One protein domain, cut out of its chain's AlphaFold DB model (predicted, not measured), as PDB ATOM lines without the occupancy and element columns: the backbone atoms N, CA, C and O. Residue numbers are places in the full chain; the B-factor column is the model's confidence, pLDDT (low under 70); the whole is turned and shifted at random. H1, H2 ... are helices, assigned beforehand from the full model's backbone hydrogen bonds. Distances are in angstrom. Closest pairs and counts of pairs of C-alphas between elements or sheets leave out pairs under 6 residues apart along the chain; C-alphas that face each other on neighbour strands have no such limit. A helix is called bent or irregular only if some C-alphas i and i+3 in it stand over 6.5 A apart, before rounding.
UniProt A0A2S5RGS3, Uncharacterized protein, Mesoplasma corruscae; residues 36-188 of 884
ATOM      1  N   VAL A  36     185.896 249.754 182.379       68.50
ATOM      2  CA  VAL A  36     185.507 251.166 182.186       68.50
ATOM      3  C   VAL A  36     185.318 251.879 183.531       68.50
ATOM      4  O   VAL A  36     185.685 253.043 183.690       68.50
ATOM      5  N   PHE A  37     184.806 251.174 184.540       71.69
ATOM      6  CA  PHE A  37     184.504 251.720 185.866       71.69
ATOM      7  C   PHE A  37     185.709 251.745 186.813       71.69
ATOM      8  O   PHE A  37     185.611 252.274 187.919       71.69
ATOM      9  N   ILE A  38     186.862 251.237 186.383       73.06
ATOM     10  CA  ILE A  38     188.094 251.203 187.174       73.06
ATOM     11  C   ILE A  38     188.979 252.411 186.810       73.06
ATOM     12  O   ILE A  38     188.923 252.941 185.697       73.06
ATOM     13  N   ASN A  39     189.741 252.917 187.777       79.31
ATOM     14  CA  ASN A  39     190.706 254.008 187.602       79.31
ATOM     15  C   ASN A  39     192.151 253.477 187.548       79.31
ATOM     16  O   ASN A  39     192.404 252.311 187.847       79.31
ATOM     17  N   GLY A  40     193.121 254.343 187.227       72.56
ATOM     18  CA  GLY A  40     194.546 253.975 187.163       72.56
ATOM     19  C   GLY A  40     195.098 253.349 188.453       72.56
ATOM     20  O   GLY A  40     195.902 252.429 188.388       72.56
ATOM     21  N   ASP A  41     194.592 253.746 189.624       74.56
ATOM     22  CA  ASP A  41     194.943 253.186 190.941       74.56
ATOM     23  C   ASP A  41     194.163 251.902 191.317       74.56
ATOM     24  O   ASP A  41     194.260 251.398 192.443       74.56
ATOM     25  N   GLY A  42     193.367 251.373 190.383       68.44
ATOM     26  CA  GLY A  42     192.476 250.229 190.568       68.44
ATOM     27  C   GLY A  42     191.202 250.524 191.365       68.44
ATOM     28  O   GLY A  42     190.404 249.607 191.585       68.44
ATOM     29  N   SER A  43     190.986 251.772 191.803       75.19
ATOM     30  CA  SER A  43     189.767 252.160 192.519       75.19
ATOM     31  C   SER A  43     188.538 252.109 191.610       75.19
ATOM     32  O   SER A  43     188.609 252.381 190.410       75.19
ATOM     33  N   LEU A  44     187.393 251.765 192.199       76.19
ATOM     34  CA  LEU A  44     186.103 251.792 191.524       76.19
ATOM     35  C   LEU A  44     185.544 253.223 191.496       76.19
ATOM     36  O   LEU A  44     185.365 253.843 192.545       76.19
ATOM     37  N   LYS A  45     185.203 253.726 190.305       75.12
ATOM     38  CA  LYS A  45     184.411 254.949 190.123       75.12
ATOM     39  C   LYS A  45     183.353 254.766 189.039       75.12
ATOM     40  O   LYS A  45     183.665 254.668 187.853       75.12
ATOM     41  N   ILE A  46     182.096 254.811 189.470       70.75
ATOM     42  CA  ILE A  46     180.906 254.814 188.618       70.75
ATOM     43  C   ILE A  46     180.341 256.242 188.619       70.75
ATOM     44  O   ILE A  46     180.044 256.792 189.676       70.75
ATOM     45  N   ASN A  47     180.224 256.866 187.447       71.44
ATOM     46  CA  ASN A  47     179.588 258.175 187.266       71.44
ATOM     47  C   ASN A  47     178.826 258.229 185.931       71.44
ATOM     48  O   ASN A  47     178.928 257.302 185.126       71.44
ATOM     49  N   ALA A  48     178.054 259.295 185.696       67.88
ATOM     50  CA  ALA A  48     177.192 259.391 184.517       67.88
ATOM     51  C   ALA A  48     177.983 259.355 183.197       67.88
ATOM     52  O   ALA A  48     177.536 258.719 182.246       67.88
ATOM     53  N   GLU A  49     179.164 259.981 183.162       69.69
ATOM     54  CA  GLU A  49     180.045 259.999 181.990       69.69
ATOM     55  C   GLU A  49     180.540 258.585 181.646       69.69
ATOM     56  O   GLU A  49     180.238 258.096 180.560       69.69
ATOM     57  N   LYS A  50     181.165 257.860 182.591       71.00
ATOM     58  CA  LYS A  50     181.613 256.470 182.373       71.00
ATOM     59  C   LYS A  50     180.461 255.505 182.070       71.00
ATOM     60  O   LYS A  50     180.620 254.608 181.247       71.00
ATOM     61  N   LEU A  51     179.298 255.673 182.707       69.94
ATOM     62  CA  LEU A  51     178.119 254.833 182.451       69.94
ATOM     63  C   LEU A  51     177.553 255.067 181.038       69.94
ATOM     64  O   LEU A  51     177.127 254.122 180.377       69.94
ATOM     65  N   ASN A  52     177.590 256.312 180.557       65.75
ATOM     66  CA  ASN A  52     177.214 256.682 179.196       65.75
ATOM     67  C   ASN A  52     178.255 256.220 178.160       65.75
ATOM     68  O   ASN A  52     177.878 255.699 177.115       65.75
ATOM     69  N   GLU A  53     179.554 256.340 178.445       68.25
ATOM     70  CA  GLU A  53     180.631 255.804 177.598       68.25
ATOM     71  C   GLU A  53     180.550 254.276 177.475       68.25
ATOM     72  O   GLU A  53     180.645 253.745 176.368       68.25
ATOM     73  N   TRP A  54     180.295 253.566 178.579       72.12
ATOM     74  CA  TRP A  54     180.006 252.128 178.582       72.12
ATOM     75  C   TRP A  54     178.765 251.804 177.737       72.12
ATOM     76  O   TRP A  54     178.840 250.977 176.832       72.12
ATOM     77  N   TYR A  55     177.644 252.503 177.940       64.50
ATOM     78  CA  TYR A  55     176.431 252.295 177.140       64.50
ATOM     79  C   TYR A  55     176.667 252.519 175.635       64.50
ATOM     80  O   TYR A  55     176.299 251.675 174.818       64.50
ATOM     81  N   ILE A  56     177.332 253.614 175.254       63.53
ATOM     82  CA  ILE A  56     177.620 253.955 173.853       63.53
ATOM     83  C   ILE A  56     178.615 252.973 173.220       63.53
ATOM     84  O   ILE A  56     178.432 252.604 172.061       63.53
ATOM     85  N   SER A  57     179.651 252.541 173.943       63.91
ATOM     86  CA  SER A  57     180.650 251.599 173.413       63.91
ATOM     87  C   SER A  57     180.109 250.176 173.251       63.91
ATOM     88  O   SER A  57     180.480 249.507 172.290       63.91
ATOM     89  N   VAL A  58     179.197 249.740 174.126       57.69
ATOM     90  CA  VAL A  58     178.583 248.401 174.072       57.69
ATOM     91  C   VAL A  58     177.392 248.334 173.104       57.69
ATOM     92  O   VAL A  58     177.217 247.327 172.422       57.69
ATOM     93  N   TYR A  59     176.573 249.388 173.010       53.62
ATOM     94  CA  TYR A  59     175.334 249.383 172.210       53.62
ATOM     95  C   TYR A  59     175.465 250.104 170.853       53.62
ATOM     96  O   TYR A  59     174.743 249.805 169.895       53.62
ATOM     97  N   GLY A  60     176.358 251.092 170.745       53.16
ATOM     98  CA  GLY A  60     176.364 252.042 169.630       53.16
ATOM     99  C   GLY A  60     174.992 252.717 169.435       53.16
ATOM    100  O   GLY A  60     174.195 252.804 170.365       53.16
ATOM    101  N   PRO A  61     174.666 253.185 168.219       39.62
ATOM    102  CA  PRO A  61     173.316 253.667 167.913       39.62
ATOM    103  C   PRO A  61     172.289 252.557 167.599       39.62
ATOM    104  O   PRO A  61     171.119 252.875 167.407       39.62
ATOM    105  N   LEU A  62     172.713 251.290 167.437       44.06
ATOM    106  CA  LEU A  62     171.940 250.212 166.784       44.06
ATOM    107  C   LEU A  62     172.382 248.782 167.233       44.06
ATOM    108  O   LEU A  62     172.782 247.979 166.386       44.06
ATOM    109  N   GLY A  63     172.340 248.431 168.531       47.97
ATOM    110  CA  GLY A  63     173.054 247.239 169.049       47.97
ATOM    111  C   GLY A  63     172.331 246.283 170.013       47.97
ATOM    112  O   GLY A  63     172.679 246.222 171.177       47.97
ATOM    113  N   LYS A  64     171.427 245.440 169.490       51.31
ATOM    114  CA  LYS A  64     171.136 244.048 169.941       51.31
ATOM    115  C   LYS A  64     171.055 243.727 171.464       51.31
ATOM    116  O   LYS A  64     172.058 243.604 172.149       51.31
ATOM    117  N   ASN A  65     169.857 243.311 171.895       51.47
ATOM    118  CA  ASN A  65     169.524 242.695 173.197       51.47
ATOM    119  C   ASN A  65     169.671 243.602 174.451       51.47
ATOM    120  O   ASN A  65     170.678 243.533 175.156       51.47
ATOM    121  N   PRO A  66     168.634 244.398 174.793       52.91
ATOM    122  CA  PRO A  66     168.647 245.247 175.987       52.91
ATOM    123  C   PRO A  66     168.587 244.471 177.317       52.91
ATOM    124  O   PRO A  66     169.024 245.000 178.335       52.91
ATOM    125  N   ASN A  67     168.093 243.228 177.346       51.19
ATOM    126  CA  ASN A  67     167.812 242.514 178.599       51.19
ATOM    127  C   ASN A  67     169.092 242.246 179.412       51.19
ATOM    128  O   ASN A  67     169.153 242.572 180.599       51.19
ATOM    129  N   LYS A  68     170.158 241.783 178.745       54.16
ATOM    130  CA  LYS A  68     171.483 241.573 179.361       54.16
ATOM    131  C   LYS A  68     172.146 242.870 179.847       54.16
ATOM    132  O   LYS A  68     172.892 242.839 180.825       54.16
ATOM    133  N   TYR A  69     171.876 244.001 179.191       61.25
ATOM    134  CA  TYR A  69     172.397 245.318 179.584       61.25
ATOM    135  C   TYR A  69     171.808 245.775 180.926       61.25
ATOM    136  O   TYR A  69     172.544 246.202 181.820       61.25
ATOM    137  N   ILE A  70     170.489 245.630 181.094       61.47
ATOM    138  CA  ILE A  70     169.778 246.065 182.304       61.47
ATOM    139  C   ILE A  70     170.327 245.315 183.531       61.47
ATOM    140  O   ILE A  70     170.595 245.934 184.562       61.47
ATOM    141  N   THR A  71     170.601 244.012 183.401       63.62
ATOM    142  CA  THR A  71     171.244 243.173 184.434       63.62
ATOM    143  C   THR A  71     172.559 243.766 184.960       63.62
ATOM    144  O   THR A  71     172.804 243.742 186.166       63.62
ATOM    145  N   GLN A  72     173.390 244.351 184.089       68.62
ATOM    146  CA  GLN A  72     174.638 245.010 184.497       68.62
ATOM    147  C   GLN A  72     174.384 246.397 185.110       68.62
ATOM    148  O   GLN A  72     174.960 246.708 186.153       68.62
ATOM    149  N   PHE A  73     173.464 247.193 184.545       75.00
ATOM    150  CA  PHE A  73     173.074 248.493 185.112       75.00
ATOM    151  C   PHE A  73     172.607 248.380 186.572       75.00
ATOM    152  O   PHE A  73     173.093 249.121 187.426       75.00
ATOM    153  N   TYR A  74     171.724 247.429 186.891       76.50
ATOM    154  CA  TYR A  74     171.248 247.231 188.268       76.50
ATOM    155  C   TYR A  74     172.350 246.772 189.225       76.50
ATOM    156  O   TYR A  74     172.275 247.029 190.426       76.50
ATOM    157  N   ASN A  75     173.401 246.143 188.700       76.00
ATOM    158  CA  ASN A  75     174.582 245.792 189.471       76.00
ATOM    159  C   ASN A  75     175.410 247.041 189.812       76.00
ATOM    160  O   ASN A  75     175.775 247.230 190.971       76.00
ATOM    161  N   PHE A  76     175.631 247.934 188.839       77.19
ATOM    162  CA  PHE A  76     176.289 249.231 189.055       77.19
ATOM    163  C   PHE A  76     175.498 250.120 190.020       77.19
ATOM    164  O   PHE A  76     176.072 250.665 190.960       77.19
ATOM    165  N   PHE A  77     174.177 250.200 189.844       80.75
ATOM    166  CA  PHE A  77     173.265 250.928 190.726       80.75
ATOM    167  C   PHE A  77     173.332 250.420 192.172       80.75
ATOM    168  O   PHE A  77     173.536 251.210 193.091       80.75
ATOM    169  N   ALA A  78     173.260 249.101 192.385       83.12
ATOM    170  CA  ALA A  78     173.377 248.518 193.719       83.12
ATOM    171  C   ALA A  78     174.741 248.799 194.378       83.12
ATOM    172  O   ALA A  78     174.799 249.039 195.583       83.12
ATOM    173  N   VAL A  79     175.838 248.826 193.609       82.81
ATOM    174  CA  VAL A  79     177.149 249.232 194.143       82.81
ATOM    175  C   VAL A  79     177.194 250.727 194.479       82.81
ATOM    176  O   VAL A  79     177.700 251.068 195.547       82.81
ATOM    177  N   SER A  80     176.591 251.615 193.681       80.94
ATOM    178  CA  SER A  80     176.425 253.025 194.070       80.94
ATOM    179  C   SER A  80     175.621 253.191 195.370       80.94
ATOM    180  O   SER A  80     175.983 254.024 196.200       80.94
ATOM    181  N   VAL A  81     174.578 252.378 195.600       84.38
ATOM    182  CA  VAL A  81     173.818 252.377 196.867       84.38
ATOM    183  C   VAL A  81     174.713 251.987 198.046       84.38
ATOM    184  O   VAL A  81     174.709 252.681 199.063       84.38
ATOM    185  N   PHE A  82     175.530 250.936 197.911       83.81
ATOM    186  CA  PHE A  82     176.509 250.563 198.937       83.81
ATOM    187  C   PHE A  82     177.566 251.655 199.180       83.81
ATOM    188  O   PHE A  82     177.932 251.902 200.329       83.81
ATOM    189  N   MET A  83     178.042 252.331 198.129       79.06
ATOM    190  CA  MET A  83     179.049 253.393 198.238       79.06
ATOM    191  C   MET A  83     178.509 254.661 198.921       79.06
ATOM    192  O   MET A  83     179.199 255.213 199.775       79.06
ATOM    193  N   GLU A  84     177.285 255.102 198.612       78.56
ATOM    194  CA  GLU A  84     176.652 256.239 199.305       78.56
ATOM    195  C   GLU A  84     176.299 255.867 200.757       78.56
ATOM    196  O   GLU A  84     176.556 256.656 201.670       78.56
ATOM    197  N   ALA A  85     175.822 254.638 201.010       78.19
ATOM    198  CA  ALA A  85     175.593 254.125 202.365       78.19
ATOM    199  C   ALA A  85     176.867 254.089 203.219       78.19
ATOM    200  O   ALA A  85     176.797 254.298 204.428       78.19
ATOM    201  N   ALA A  86     178.025 253.833 202.610       74.94
ATOM    202  CA  ALA A  86     179.320 253.806 203.285       74.94
ATOM    203  C   ALA A  86     179.961 255.195 203.481       74.94
ATOM    204  O   ALA A  86     181.071 255.272 204.006       74.94
ATOM    205  N   SER A  87     179.307 256.284 203.063       70.56
ATOM    206  CA  SER A  87     179.847 257.638 203.221       70.56
ATOM    207  C   SER A  87     179.614 258.208 204.633       70.56
ATOM    208  O   SER A  87     178.530 258.098 205.201       70.56
ATOM    209  N   ASP A  88     180.636 258.863 205.195       54.59
ATOM    210  CA  ASP A  88     180.590 259.511 206.523       54.59
ATOM    211  C   ASP A  88     179.864 260.884 206.524       54.59
ATOM    212  O   ASP A  88     179.935 261.643 207.499       54.59
ATOM    213  N   GLU A  89     179.176 261.258 205.437       53.97
ATOM    214  CA  GLU A  89     178.442 262.527 205.358       53.97
ATOM    215  C   GLU A  89     177.126 262.457 206.155       53.97
ATOM    216  O   GLU A  89     176.146 261.850 205.732       53.97
ATOM    217  N   LYS A  90     177.093 263.129 207.314       35.44
ATOM    218  CA  LYS A  90     175.858 263.377 208.082       35.44
ATOM    219  C   LYS A  90     174.885 264.225 207.247       35.44
ATOM    220  O   LYS A  90     175.301 265.274 206.754       35.44
ATOM    221  N   GLY A  91     173.616 263.827 207.146       49.03
ATOM    222  CA  GLY A  91     172.697 264.310 206.107       49.03
ATOM    223  C   GLY A  91     172.716 263.405 204.867       49.03
ATOM    224  O   GLY A  91     172.712 263.904 203.741       49.03
ATOM    225  N   GLY A  92     172.845 262.091 205.067       55.62
ATOM    226  CA  GLY A  92     173.032 261.111 203.997       55.62
ATOM    227  C   GLY A  92     171.770 260.937 203.151       55.62
ATOM    228  O   GLY A  92     170.660 260.903 203.676       55.62
ATOM    229  N   VAL A  93     171.906 260.753 201.833       62.94
ATOM    230  CA  VAL A  93     170.730 260.698 200.930       62.94
ATOM    231  C   VAL A  93     169.883 259.421 201.123       62.94
ATOM    232  O   VAL A  93     168.809 259.290 200.547       62.94
ATOM    233  N   LEU A  94     170.337 258.503 201.983       69.62
ATOM    234  CA  LEU A  94     169.632 257.300 202.428       69.62
ATOM    235  C   LEU A  94     168.937 257.445 203.799       69.62
ATOM    236  O   LEU A  94     168.456 256.445 204.318       69.62
ATOM    237  N   GLU A  95     168.854 258.642 204.394       63.88
ATOM    238  CA  GLU A  95     168.225 258.865 205.718       63.88
ATOM    239  C   GLU A  95     166.715 258.538 205.785       63.88
ATOM    240  O   GLU A  95     166.162 258.455 206.878       63.88
ATOM    241  N   ASN A  96     166.057 258.285 204.645       64.88
ATOM    242  CA  ASN A  96     164.684 257.762 204.590       64.88
ATOM    243  C   ASN A  96     164.594 256.219 204.659       64.88
ATOM    244  O   ASN A  96     163.490 255.690 204.790       64.88
ATOM    245  N   LEU A  97     165.707 255.482 204.532       64.88
ATOM    246  CA  LEU A  97     165.737 254.046 204.843       64.88
ATOM    247  C   LEU A  97     165.773 253.858 206.361       64.88
ATOM    248  O   LEU A  97     166.388 254.650 207.075       64.88
ATOM    249  N   ASP A  98     165.167 252.780 206.862       59.88
ATOM    250  CA  ASP A  98     165.240 252.481 208.289       59.88
ATOM    251  C   ASP A  98     166.678 252.146 208.728       59.88
ATOM    252  O   ASP A  98     167.495 251.614 207.968       59.88
ATOM    253  N   GLU A  99     166.982 252.447 209.989       58.94
ATOM    254  CA  GLU A  99     168.332 252.346 210.546       58.94
ATOM    255  C   GLU A  99     168.904 250.916 210.503       58.94
ATOM    256  O   GLU A  99     170.117 250.765 210.346       58.94
ATOM    257  N   ASN A 100     168.068 249.867 210.573       58.56
ATOM    258  CA  ASN A 100     168.532 248.478 210.454       58.56
ATOM    259  C   ASN A 100     168.933 248.180 209.015       58.56
ATOM    260  O   ASN A 100     170.038 247.700 208.783       58.56
ATOM    261  N   THR A 101     168.066 248.502 208.052       66.38
ATOM    262  CA  THR A 101     168.363 248.334 206.624       66.38
ATOM    263  C   THR A 101     169.637 249.087 206.245       66.38
ATOM    264  O   THR A 101     170.521 248.522 205.601       66.38
ATOM    265  N   LEU A 102     169.802 250.332 206.702       71.38
ATOM    266  CA  LEU A 102     171.020 251.106 206.451       71.38
ATOM    267  C   LEU A 102     172.261 250.488 207.126       71.38
ATOM    268  O   LEU A 102     173.338 250.479 206.524       71.38
ATOM    269  N   ALA A 103     172.135 249.941 208.339       70.31
ATOM    270  CA  ALA A 103     173.219 249.228 209.020       70.31
ATOM    271  C   ALA A 103     173.585 247.901 208.328       70.31
ATOM    272  O   ALA A 103     174.767 247.570 208.220       70.31
ATOM    273  N   GLU A 104     172.607 247.161 207.805       73.00
ATOM    274  CA  GLU A 104     172.817 245.901 207.082       73.00
ATOM    275  C   GLU A 104     173.428 246.138 205.691       73.00
ATOM    276  O   GLU A 104     174.355 245.421 205.307       73.00
ATOM    277  N   ILE A 105     173.036 247.210 204.991       78.06
ATOM    278  CA  ILE A 105     173.710 247.685 203.767       78.06
ATOM    279  C   ILE A 105     175.172 248.055 204.071       78.06
ATOM    280  O   ILE A 105     176.084 247.568 203.396       78.06
ATOM    281  N   LYS A 106     175.426 248.843 205.128       78.81
ATOM    282  CA  LYS A 106     176.788 249.194 205.582       78.81
ATOM    283  C   LYS A 106     177.623 247.959 205.944       78.81
ATOM    284  O   LYS A 106     178.789 247.887 205.562       78.81
ATOM    285  N   LYS A 107     177.037 246.972 206.631       78.06
ATOM    286  CA  LYS A 107     177.674 245.691 206.998       78.06
ATOM    287  C   LYS A 107     178.053 244.863 205.769       78.06
ATOM    288  O   LYS A 107     179.162 244.334 205.711       78.06
ATOM    289  N   ALA A 108     177.140 244.745 204.808       80.38
ATOM    290  CA  ALA A 108     177.333 243.933 203.613       80.38
ATOM    291  C   ALA A 108     178.355 244.539 202.644       80.38
ATOM    292  O   ALA A 108     179.131 243.791 202.054       80.38
ATOM    293  N   TRP A 109     178.429 245.869 202.524       85.00
ATOM    294  CA  TRP A 109     179.574 246.519 201.879       85.00
ATOM    295  C   TRP A 109     180.858 246.263 202.674       85.00
ATOM    296  O   TRP A 109     181.817 245.688 202.154       85.00
ATOM    297  N   GLY A 110     180.816 246.625 203.961       74.75
ATOM    298  CA  GLY A 110     181.857 246.399 204.954       74.75
ATOM    299  C   GLY A 110     183.221 246.958 204.556       74.75
ATOM    300  O   GLY A 110     183.347 247.903 203.777       74.75
ATOM    301  N   ASN A 111     184.261 246.338 205.107       77.38
ATOM    302  CA  ASN A 111     185.622 246.449 204.598       77.38
ATOM    303  C   ASN A 111     186.203 245.059 204.308       77.38
ATOM    304  O   ASN A 111     185.584 244.027 204.589       77.38
ATOM    305  N   ASP A 112     187.425 245.039 203.793       65.81
ATOM    306  CA  ASP A 112     188.165 243.851 203.368       65.81
ATOM    307  C   ASP A 112     188.604 242.899 204.518       65.81
ATOM    308  O   ASP A 112     189.189 241.841 204.269       65.81
ATOM    309  N   SER A 113     188.301 243.256 205.772       65.94
ATOM    310  CA  SER A 113     188.491 242.445 206.988       65.94
ATOM    311  C   SER A 113     187.170 242.018 207.650       65.94
ATOM    312  O   SER A 113     187.163 241.225 208.594       65.94
ATOM    313  N   THR A 114     186.039 242.526 207.153       68.81
ATOM    314  CA  THR A 114     184.695 242.221 207.656       68.81
ATOM    315  C   THR A 114     184.231 240.899 207.054       68.81
ATOM    316  O   THR A 114     183.770 240.862 205.916       68.81
ATOM    317  N   VAL A 115     184.368 239.799 207.801       67.75
ATOM    318  CA  VAL A 115     183.957 238.459 207.345       67.75
ATOM    319  C   VAL A 115     182.505 238.488 206.855       67.75
ATOM    320  O   VAL A 115     181.614 238.965 207.552       67.75
ATOM    321  N   GLY A 116     182.286 237.997 205.633       68.19
ATOM    322  CA  GLY A 116     180.975 237.987 204.979       68.19
ATOM    323  C   GLY A 116     180.624 239.240 204.165       68.19
ATOM    324  O   GLY A 116     179.602 239.215 203.484       68.19
ATOM    325  N   SER A 117     181.447 240.296 204.176       79.62
ATOM    326  CA  SER A 117     181.241 241.475 203.322       79.62
ATOM    327  C   SER A 117     181.581 241.204 201.850       79.62
ATOM    328  O   SER A 117     182.390 240.327 201.528       79.62
ATOM    329  N   ILE A 118     181.016 242.016 200.956       80.69
ATOM    330  CA  ILE A 118     181.302 242.031 199.515       80.69
ATOM    331  C   ILE A 118     182.801 242.260 199.269       80.69
ATOM    332  O   ILE A 118     183.419 241.536 198.488       80.69
ATOM    333  N   GLN A 119     183.416 243.220 199.974       81.94
ATOM    334  CA  GLN A 119     184.850 243.501 199.836       81.94
ATOM    335  C   GLN A 119     185.718 242.326 200.305       81.94
ATOM    336  O   GLN A 119     186.678 241.959 199.626       81.94
ATOM    337  N   TYR A 120     185.371 241.697 201.433       78.75
ATOM    338  CA  TYR A 120     186.059 240.513 201.954       78.75
ATOM    339  C   TYR A 120     185.949 239.317 200.996       78.75
ATOM    340  O   TYR A 120     186.924 238.591 200.789       78.75
ATOM    341  N   GLN A 121     184.784 239.120 200.372       80.44
ATOM    342  CA  GLN A 121     184.540 238.034 199.418       80.44
ATOM    343  C   GLN A 121     185.302 238.241 198.096       80.44
ATOM    344  O   GLN A 121     186.014 237.331 197.667       80.44
ATOM    345  N   ALA A 122     185.277 239.443 197.511       82.19
ATOM    346  CA  ALA A 122     186.016 239.746 196.279       82.19
ATOM    347  C   ALA A 122     187.546 239.684 196.467       82.19
ATOM    348  O   ALA A 122     188.277 239.110 195.652       82.19
ATOM    349  N   LYS A 123     188.044 240.194 197.600       83.56
ATOM    350  CA  LYS A 123     189.437 240.024 198.045       83.56
ATOM    351  C   LYS A 123     189.815 238.547 198.194       83.56
ATOM    352  O   LYS A 123     190.851 238.113 197.688       83.56
ATOM    353  N   SER A 124     188.931 237.752 198.796       80.06
ATOM    354  CA  SER A 124     189.099 236.301 198.905       80.06
ATOM    355  C   SER A 124     189.209 235.630 197.525       80.06
ATOM    356  O   SER A 124     190.086 234.785 197.315       80.06
ATOM    357  N   ALA A 125     188.387 236.023 196.545       83.69
ATOM    358  CA  ALA A 125     188.492 235.518 195.173       83.69
ATOM    359  C   ALA A 125     189.834 235.886 194.511       83.69
ATOM    360  O   ALA A 125     190.473 235.017 193.904       83.69
ATOM    361  N   MET A 126     190.306 237.127 194.688       89.25
ATOM    362  CA  MET A 126     191.622 237.588 194.218       89.25
ATOM    363  C   MET A 126     192.751 236.713 194.772       89.25
ATOM    364  O   MET A 126     193.598 236.221 194.027       89.25
ATOM    365  N   GLU A 127     192.738 236.445 196.074       85.75
ATOM    366  CA  GLU A 127     193.817 235.731 196.762       85.75
ATOM    367  C   GLU A 127     193.837 234.239 196.450       85.75
ATOM    368  O   GLU A 127     194.910 233.653 196.263       85.75
ATOM    369  N   ALA A 128     192.656 233.642 196.302       84.12
ATOM    370  CA  ALA A 128     192.511 232.292 195.787       84.12
ATOM    371  C   ALA A 128     193.082 232.171 194.364       84.12
ATOM    372  O   ALA A 128     193.869 231.262 194.083       84.12
ATOM    373  N   LYS A 129     192.758 233.122 193.474       86.31
ATOM    374  CA  LYS A 129     193.288 233.170 192.102       86.31
ATOM    375  C   LYS A 129     194.810 233.337 192.108       86.31
ATOM    376  O   LYS A 129     195.510 232.535 191.486       86.31
ATOM    377  N   ARG A 130     195.330 234.299 192.874       85.62
ATOM    378  CA  ARG A 130     196.761 234.597 193.062       85.62
ATOM    379  C   ARG A 130     197.554 233.376 193.517       85.62
ATOM    380  O   ARG A 130     198.624 233.100 192.971       85.62
ATOM    381  N   LYS A 131     197.012 232.593 194.456       85.12
ATOM    382  CA  LYS A 131     197.621 231.341 194.930       85.12
ATOM    383  C   LYS A 131     197.874 230.344 193.794       85.12
ATOM    384  O   LYS A 131     198.966 229.780 193.730       85.12
ATOM    385  N   THR A 132     196.949 230.201 192.838       83.19
ATOM    386  CA  THR A 132     197.136 229.270 191.704       83.19
ATOM    387  C   THR A 132     198.354 229.603 190.831       83.19
ATOM    388  O   THR A 132     198.994 228.686 190.320       83.19
ATOM    389  N   TYR A 133     198.744 230.881 190.721       81.75
ATOM    390  CA  TYR A 133     199.955 231.317 190.004       81.75
ATOM    391  C   TYR A 133     201.243 231.186 190.832       81.75
ATOM    392  O   TYR A 133     202.331 231.059 190.267       81.75
ATOM    393  N   LEU A 134     201.146 231.219 192.165       77.88
ATOM    394  CA  LEU A 134     202.294 231.036 193.060       77.88
ATOM    395  C   LEU A 134     202.685 229.556 193.186       77.88
ATOM    396  O   LEU A 134     203.878 229.239 193.177       77.88
ATOM    397  N   ASP A 135     201.696 228.661 193.231       72.38
ATOM    398  CA  ASP A 135     201.907 227.215 193.341       72.38
ATOM    399  C   ASP A 135     202.359 226.579 192.005       72.38
ATOM    400  O   ASP A 135     203.122 225.606 192.006       72.38
ATOM    401  N   ASN A 136     201.982 227.152 190.849       64.94
ATOM    402  CA  ASN A 136     202.430 226.688 189.527       64.94
ATOM    403  C   ASN A 136     203.841 227.212 189.176       64.94
ATOM    404  O   ASN A 136     204.043 228.323 188.684       64.94
ATOM    405  N   LYS A 137     204.853 226.373 189.428       55.66
ATOM    406  CA  LYS A 137     206.268 226.746 189.659       55.66
ATOM    407  C   LYS A 137     207.069 227.402 188.511       55.66
ATOM    408  O   LYS A 137     208.282 227.538 188.668       55.66
ATOM    409  N   LYS A 138     206.469 227.813 187.385       57.31
ATOM    410  CA  LYS A 138     207.206 228.409 186.245       57.31
ATOM    411  C   LYS A 138     207.315 229.939 186.262       57.31
ATOM    412  O   LYS A 138     208.393 230.433 185.952       57.31
ATOM    413  N   GLU A 139     206.275 230.683 186.653       60.88
ATOM    414  CA  GLU A 139     206.278 232.161 186.516       60.88
ATOM    415  C   GLU A 139     206.066 232.950 187.821       60.88
ATOM    416  O   GLU A 139     206.508 234.101 187.913       60.88
ATOM    417  N   LYS A 140     205.480 232.340 188.863       77.00
ATOM    418  CA  LYS A 140     205.280 232.953 190.193       77.00
ATOM    419  C   LYS A 140     204.609 234.342 190.089       77.00
ATOM    420  O   LYS A 140     203.738 234.562 189.252       77.00
ATOM    421  N   THR A 141     205.049 235.310 190.900       78.75
ATOM    422  CA  THR A 141     204.557 236.698 190.925       78.75
ATOM    423  C   THR A 141     204.617 237.403 189.566       78.75
ATOM    424  O   THR A 141     203.796 238.277 189.316       78.75
ATOM    425  N   LYS A 142     205.543 237.033 188.664       82.88
ATOM    426  CA  LYS A 142     205.586 237.616 187.311       82.88
ATOM    427  C   LYS A 142     204.424 237.134 186.445       82.88
ATOM    428  O   LYS A 142     203.856 237.948 185.729       82.88
ATOM    429  N   GLY A 143     204.048 235.859 186.553       83.12
ATOM    430  CA  GLY A 143     202.872 235.310 185.868       83.12
ATOM    431  C   GLY A 143     201.567 235.902 186.403       83.12
ATOM    432  O   GLY A 143     200.677 236.219 185.624       83.12
ATOM    433  N   TRP A 144     201.486 236.141 187.717       87.88
ATOM    434  CA  TRP A 144     200.356 236.846 188.339       87.88
ATOM    435  C   TRP A 144     200.234 238.304 187.870       87.88
ATOM    436  O   TRP A 144     199.172 238.709 187.409       87.88
ATOM    437  N   LEU A 145     201.325 239.077 187.911       86.88
ATOM    438  CA  LEU A 145     201.341 240.457 187.410       86.88
ATOM    439  C   LEU A 145     201.046 240.532 185.909       86.88
ATOM    440  O   LEU A 145     200.317 241.420 185.480       86.88
ATOM    441  N   LYS A 146     201.577 239.595 185.113       87.62
ATOM    442  CA  LYS A 146     201.244 239.500 183.689       87.62
ATOM    443  C   LYS A 146     199.753 239.231 183.503       87.62
ATOM    444  O   LYS A 146     199.112 239.990 182.792       87.62
ATOM    445  N   TYR A 147     199.203 238.226 184.192       87.25
ATOM    446  CA  TYR A 147     197.771 237.936 184.161       87.25
ATOM    447  C   TYR A 147     196.942 239.178 184.482       87.25
ATOM    448  O   TYR A 147     196.034 239.467 183.726       87.25
ATOM    449  N   LEU A 148     197.263 239.949 185.525       85.69
ATOM    450  CA  LEU A 148     196.488 241.152 185.841       85.69
ATOM    451  C   LEU A 148     196.591 242.250 184.766       85.69
ATOM    452  O   LEU A 148     195.584 242.876 184.472       85.69
ATOM    453  N   ARG A 149     197.754 242.464 184.135       84.62
ATOM    454  CA  ARG A 149     197.900 243.427 183.016       84.62
ATOM    455  C   ARG A 149     197.137 242.992 181.771       84.62
ATOM    456  O   ARG A 149     196.421 243.796 181.187       84.62
ATOM    457  N   ASP A 150     197.235 241.708 181.423       82.31
ATOM    458  CA  ASP A 150     196.492 241.043 180.339       82.31
ATOM    459  C   ASP A 150     194.959 241.030 180.598       82.31
ATOM    460  O   ASP A 150     194.198 240.366 179.895       82.31
ATOM    461  N   GLN A 151     194.501 241.678 181.674       79.44
ATOM    462  CA  GLN A 151     193.147 241.632 182.221       79.44
ATOM    463  C   GLN A 151     192.650 242.980 182.774       79.44
ATOM    464  O   GLN A 151     191.514 242.989 183.250       79.44
ATOM    465  N   PHE A 152     193.504 244.018 182.765       82.12
ATOM    466  CA  PHE A 152     193.292 245.405 183.212       82.12
ATOM    467  C   PHE A 152     194.312 246.354 182.522       82.12
ATOM    468  O   PHE A 152     195.128 246.989 183.196       82.12
ATOM    469  N   PRO A 153     194.341 246.439 181.177       77.44
ATOM    470  CA  PRO A 153     195.397 247.128 180.419       77.44
ATOM    471  C   PRO A 153     195.433 248.660 180.592       77.44
ATOM    472  O   PRO A 153     196.399 249.299 180.178       77.44
ATOM    473  N   THR A 154     194.391 249.251 181.180       77.94
ATOM    474  CA  THR A 154     194.236 250.693 181.449       77.94
ATOM    475  C   THR A 154     194.680 251.116 182.856       77.94
ATOM    476  O   THR A 154     194.653 252.306 183.172       77.94
ATOM    477  N   VAL A 155     195.073 250.161 183.704       80.88
ATOM    478  CA  VAL A 155     195.433 250.363 185.116       80.88
ATOM    479  C   VAL A 155     196.953 250.517 185.262       80.88
ATOM    480  O   VAL A 155     197.719 249.930 184.496       80.88
ATOM    481  N   ASP A 156     197.406 251.308 186.240       85.88
ATOM    482  CA  ASP A 156     198.830 251.559 186.485       85.88
ATOM    483  C   ASP A 156     199.593 250.243 186.708       85.88
ATOM    484  O   ASP A 156     199.167 249.393 187.492       85.88
ATOM    485  N   ASP A 157     200.775 250.097 186.091       83.44
ATOM    486  CA  ASP A 157     201.616 248.895 186.226       83.44
ATOM    487  C   ASP A 157     202.333 248.815 187.589       83.44
ATOM    488  O   ASP A 157     203.561 248.879 187.709       83.44
ATOM    489  N   ASN A 158     201.542 248.671 188.647       88.25
ATOM    490  CA  ASN A 158     201.978 248.324 189.986       88.25
ATOM    491  C   ASN A 158     201.037 247.262 190.576       88.25
ATOM    492  O   ASN A 158     199.849 247.209 190.266       88.25
ATOM    493  N   GLN A 159     201.574 246.401 191.447       85.44
ATOM    494  CA  GLN A 159     200.818 245.261 191.973       85.44
ATOM    495  C   GLN A 159     199.543 245.689 192.717       85.44
ATOM    496  O   GLN A 159     198.532 245.009 192.601       85.44
ATOM    497  N   THR A 160     199.579 246.799 193.460       86.25
ATOM    498  CA  THR A 160     198.447 247.249 194.279       86.25
ATOM    499  C   THR A 160     197.280 247.715 193.416       86.25
ATOM    500  O   THR A 160     196.169 247.249 193.633       86.25
ATOM    501  N   ALA A 161     197.519 248.555 192.407       80.06
ATOM    502  CA  ALA A 161     196.465 248.994 191.493       80.06
ATOM    503  C   ALA A 161     195.870 247.825 190.696       80.06
ATOM    504  O   ALA A 161     194.656 247.693 190.590       80.06
ATOM    505  N   LEU A 162     196.716 246.914 190.215       83.25
ATOM    506  CA  LEU A 162     196.284 245.716 189.496       83.25
ATOM    507  C   LEU A 162     195.491 244.726 190.380       83.25
ATOM    508  O   LEU A 162     194.534 244.112 189.910       83.25
ATOM    509  N   GLU A 163     195.853 244.564 191.657       87.75
ATOM    510  CA  GLU A 163     195.105 243.729 192.614       87.75
ATOM    511  C   GLU A 163     193.800 244.413 193.071       87.75
ATOM    512  O   GLU A 163     192.774 243.741 193.176       87.75
ATOM    513  N   ASN A 164     193.793 245.743 193.236       83.94
ATOM    514  CA  ASN A 164     192.583 246.546 193.454       83.94
ATOM    515  C   ASN A 164     191.610 246.422 192.269       83.94
ATOM    516  O   ASN A 164     190.421 246.198 192.476       83.94
ATOM    517  N   ALA A 165     192.108 246.508 191.032       79.50
ATOM    518  CA  ALA A 165     191.305 246.376 189.819       79.50
ATOM    519  C   ALA A 165     190.623 245.001 189.721       79.50
ATOM    520  O   ALA A 165     189.447 244.922 189.367       79.50
ATOM    521  N   PHE A 166     191.312 243.922 190.125       85.56
ATOM    522  CA  PHE A 166     190.688 242.602 190.251       85.56
ATOM    523  C   PHE A 166     189.508 242.631 191.229       85.56
ATOM    524  O   PHE A 166     188.429 242.152 190.885       85.56
ATOM    525  N   ILE A 167     189.702 243.194 192.427       83.25
ATOM    526  CA  ILE A 167     188.665 243.274 193.467       83.25
ATOM    527  C   ILE A 167     187.476 244.106 192.968       83.25
ATOM    528  O   ILE A 167     186.346 243.625 193.005       83.25
ATOM    529  N   SER A 168     187.726 245.298 192.420       81.12
ATOM    530  CA  SER A 168     186.707 246.166 191.818       81.12
ATOM    531  C   SER A 168     185.908 245.436 190.731       81.12
ATOM    532  O   SER A 168     184.680 245.448 190.753       81.12
ATOM    533  N   ASN A 169     186.575 244.734 189.809       81.94
ATOM    534  CA  ASN A 169     185.905 243.973 188.754       81.94
ATOM    535  C   ASN A 169     185.094 242.783 189.290       81.94
ATOM    536  O   ASN A 169     184.039 242.481 188.738       81.94
ATOM    537  N   ASP A 170     185.575 242.086 190.317       81.81
ATOM    538  CA  ASP A 170     184.861 240.949 190.901       81.81
ATOM    539  C   ASP A 170     183.593 241.412 191.644       81.81
ATOM    540  O   ASP A 170     182.512 240.909 191.347       81.81
ATOM    541  N   ILE A 171     183.662 242.484 192.447       79.56
ATOM    542  CA  ILE A 171     182.480 243.144 193.049       79.56
ATOM    543  C   ILE A 171     181.410 243.476 191.988       79.56
ATOM    544  O   ILE A 171     180.211 243.283 192.215       79.56
ATOM    545  N   LEU A 172     181.845 243.940 190.812       73.25
ATOM    546  CA  LEU A 172     180.977 244.296 189.688       73.25
ATOM    547  C   LEU A 172     180.397 243.110 188.896       73.25
ATOM    548  O   LEU A 172     179.467 243.327 188.122       73.25
ATOM    549  N   ASN A 173     180.927 241.889 189.024       72.50
ATOM    550  CA  ASN A 173     180.602 240.783 188.101       72.50
ATOM    551  C   ASN A 173     180.414 239.403 188.766       72.50
ATOM    552  O   ASN A 173     180.055 238.448 188.076       72.50
ATOM    553  N   ASN A 174     180.654 239.249 190.071       75.50
ATOM    554  CA  ASN A 174     180.642 237.938 190.719       75.50
ATOM    555  C   ASN A 174     179.223 237.363 190.884       75.50
ATOM    556  O   ASN A 174     178.372 237.944 191.558       75.50
ATOM    557  N   ALA A 175     178.989 236.176 190.325       67.62
ATOM    558  CA  ALA A 175     177.681 235.526 190.294       67.62
ATOM    559  C   ALA A 175     177.045 235.268 191.674       67.62
ATOM    560  O   ALA A 175     175.828 235.095 191.737       67.62
ATOM    561  N   ASP A 176     177.811 235.227 192.771       69.06
ATOM    562  CA  ASP A 176     177.324 234.807 194.095       69.06
ATOM    563  C   ASP A 176     177.040 235.942 195.083       69.06
ATOM    564  O   ASP A 176     176.139 235.819 195.931       69.06
ATOM    565  N   TYR A 177     177.752 237.058 194.935       72.62
ATOM    566  CA  TYR A 177     177.731 238.181 195.874       72.62
ATOM    567  C   TYR A 177     177.875 239.566 195.227       72.62
ATOM    568  O   TYR A 177     178.146 240.538 195.935       72.62
ATOM    569  N   SER A 178     177.644 239.685 193.916       73.94
ATOM    570  CA  SER A 178     177.562 240.985 193.244       73.94
ATOM    571  C   SER A 178     176.625 241.972 193.949       73.94
ATOM    572  O   SER A 178     175.700 241.571 194.664       73.94
ATOM    573  N   GLY A 179     176.834 243.270 193.699       76.94
ATOM    574  CA  GLY A 179     176.026 244.353 194.268       76.94
ATOM    575  C   GLY A 179     174.522 244.072 194.221       76.94
ATOM    576  O   GLY A 179     173.868 244.074 195.262       76.94
ATOM    577  N   TYR A 180     173.981 243.732 193.046       77.12
ATOM    578  CA  TYR A 180     172.558 243.425 192.885       77.12
ATOM    579  C   TYR A 180     172.128 242.227 193.739       77.12
ATOM    580  O   TYR A 180     171.159 242.328 194.493       77.12
ATOM    581  N   LYS A 181     172.847 241.098 193.670       74.19
ATOM    582  CA  LYS A 181     172.473 239.860 194.380       74.19
ATOM    583  C   LYS A 181     172.578 240.020 195.896       74.19
ATOM    584  O   LYS A 181     171.760 239.456 196.618       74.19
ATOM    585  N   THR A 182     173.538 240.795 196.392       76.31
ATOM    586  CA  THR A 182     173.708 241.040 197.831       76.31
ATOM    587  C   THR A 182     172.727 242.087 198.356       76.31
ATOM    588  O   THR A 182     172.118 241.857 199.396       76.31
ATOM    589  N   LEU A 183     172.466 243.171 197.620       78.94
ATOM    590  CA  LEU A 183     171.448 244.153 198.011       78.94
ATOM    591  C   LEU A 183     170.028 243.558 197.949       78.94
ATOM    592  O   LEU A 183     169.211 243.828 198.825       78.94
ATOM    593  N   THR A 184     169.767 242.648 197.003       76.00
ATOM    594  CA  THR A 184     168.526 241.847 196.952       76.00
ATOM    595  C   THR A 184     168.367 240.937 198.178       76.00
ATOM    596  O   THR A 184     167.254 240.774 198.663       76.00
ATOM    597  N   LYS A 185     169.447 240.371 198.740       74.00
ATOM    598  CA  LYS A 185     169.360 239.567 199.980       74.00
ATOM    599  C   LYS A 185     168.967 240.390 201.213       74.00
ATOM    600  O   LYS A 185     168.401 239.818 202.135       74.00
ATOM    601  N   ILE A 186     169.263 241.693 201.229       72.50
ATOM    602  CA  ILE A 186     168.949 242.610 202.341       72.50
ATOM    603  C   ILE A 186     167.539 243.193 202.184       72.50
ATOM    604  O   ILE A 186     166.739 243.183 203.113       72.50
ATOM    605  N   LEU A 187     167.232 243.713 200.992       73.31
ATOM    606  CA  LEU A 187     165.998 244.453 200.721       73.31
ATOM    607  C   LEU A 187     164.828 243.571 200.239       73.31
ATOM    608  O   LEU A 187     163.703 244.050 200.168       73.31
ATOM    609  N   ALA A 188     165.057 242.303 199.893       70.69
ATOM    610  CA  ALA A 188     163.998 241.362 199.524       70.69
ATOM    611  C   ALA A 188     163.987 240.136 200.458       70.69
ATOM    612  O   ALA A 188     164.503 240.160 201.573       70.69
TER     613      ALA A 188
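What this domain is: This is residues 36 to 188 of the 884 residues of an uncharacterized protein of Mesoplasma corruscae (UniProt A0A2S5RGS3). The longest helix, H2, stands with its last residues on a long base made by H3 and H4, which run the same way one after the other. H5 and H6 pack on H4 at steep tilts, H5 near its last residues and H6 on residues 118 to 126, H7 packs on H3 and H2, and H1 folds back near H2 to make an arm whose tip, residues 60 to 68, sticks out. The printed part has 153 residues, with seven named helices in the order H1 to H7 and no named strand; its class is all helix. It is compact, with a radius of gyration of the C-alphas of 17.0 A, and spans 54 by 44 by 26 A.

Where its parts are: H2 is residues 66 to 85, 28.7 A long, from C-alpha 66 at (168.647, 245.247, 175.987) to C-alpha 85 at (175.593, 254.125, 202.365). H1 before it is residues 48 to 59. H3 is residues 99 to 109, and H4 is residues 118 to 135, 26.1 A long. H5 is residues 140 to 149, H6 is residues 159 to 173, 21.1 A long, and H7 is residues 179 to 187, ending with C-alpha 187 at (165.998, 244.453, 200.721). No helix is bent.

How they stand to each other: H2 touches H7 with residues 74 to 82 alone, the closest C-alphas being those of Asn 75 and Tyr 180, 4.6 A apart, at a steep tilt of 64 degrees. H2 touches H3 with residues 82 to 85 alone, closest at Phe 82 and Trp 109, C-alphas 5.9 A apart, at a steep tilt of 69.6 degrees, only just short of perpendicular. H2 also touches H6, closest at the C-alphas of Asn 75 and Leu 172, 6.6 A. H1 touches no helix but is near H2. H3 and H7 touch at a shallow tilt of 27 degrees, opposite ways, closest at the C-alphas of Glu 104 and Ile 186, 6.9 A. H3 and H4 only just touch, with 3 pairs of C-alphas within 8 A, and only at the corner, closest at Trp 109 and Ile 118, C-alphas 5.4 A apart; their tilt is a shallow 12 degrees, the same way. H4 touches H6 at a steep tilt of 56 degrees, closest at the C-alphas of Ala 122 and Ile 167, 5.2 A. H5 touches H4, closest at the C-alphas of Leu 134 and Lys 140, 4.6 A, and H6, closest at the C-alphas of Leu 148 and Leu 162, 5.9 A. In H1, H3, H5, H6 and H7 every O i to N i+4 pair is within hydrogen-bond range; in H2 14 of 16 are, and in H4 13 of 14.

The domain as a whole: The two C-alphas farthest apart are those of Asn 96 and Lys 138, 54.8 A. The printed part has no cut; the link from H2 to H3, residues 86 to 98, is long. The mean pLDDT of the printed part is 73.1, and 50 residues are under 70, among them residues 55 to 72 and 88 to 101.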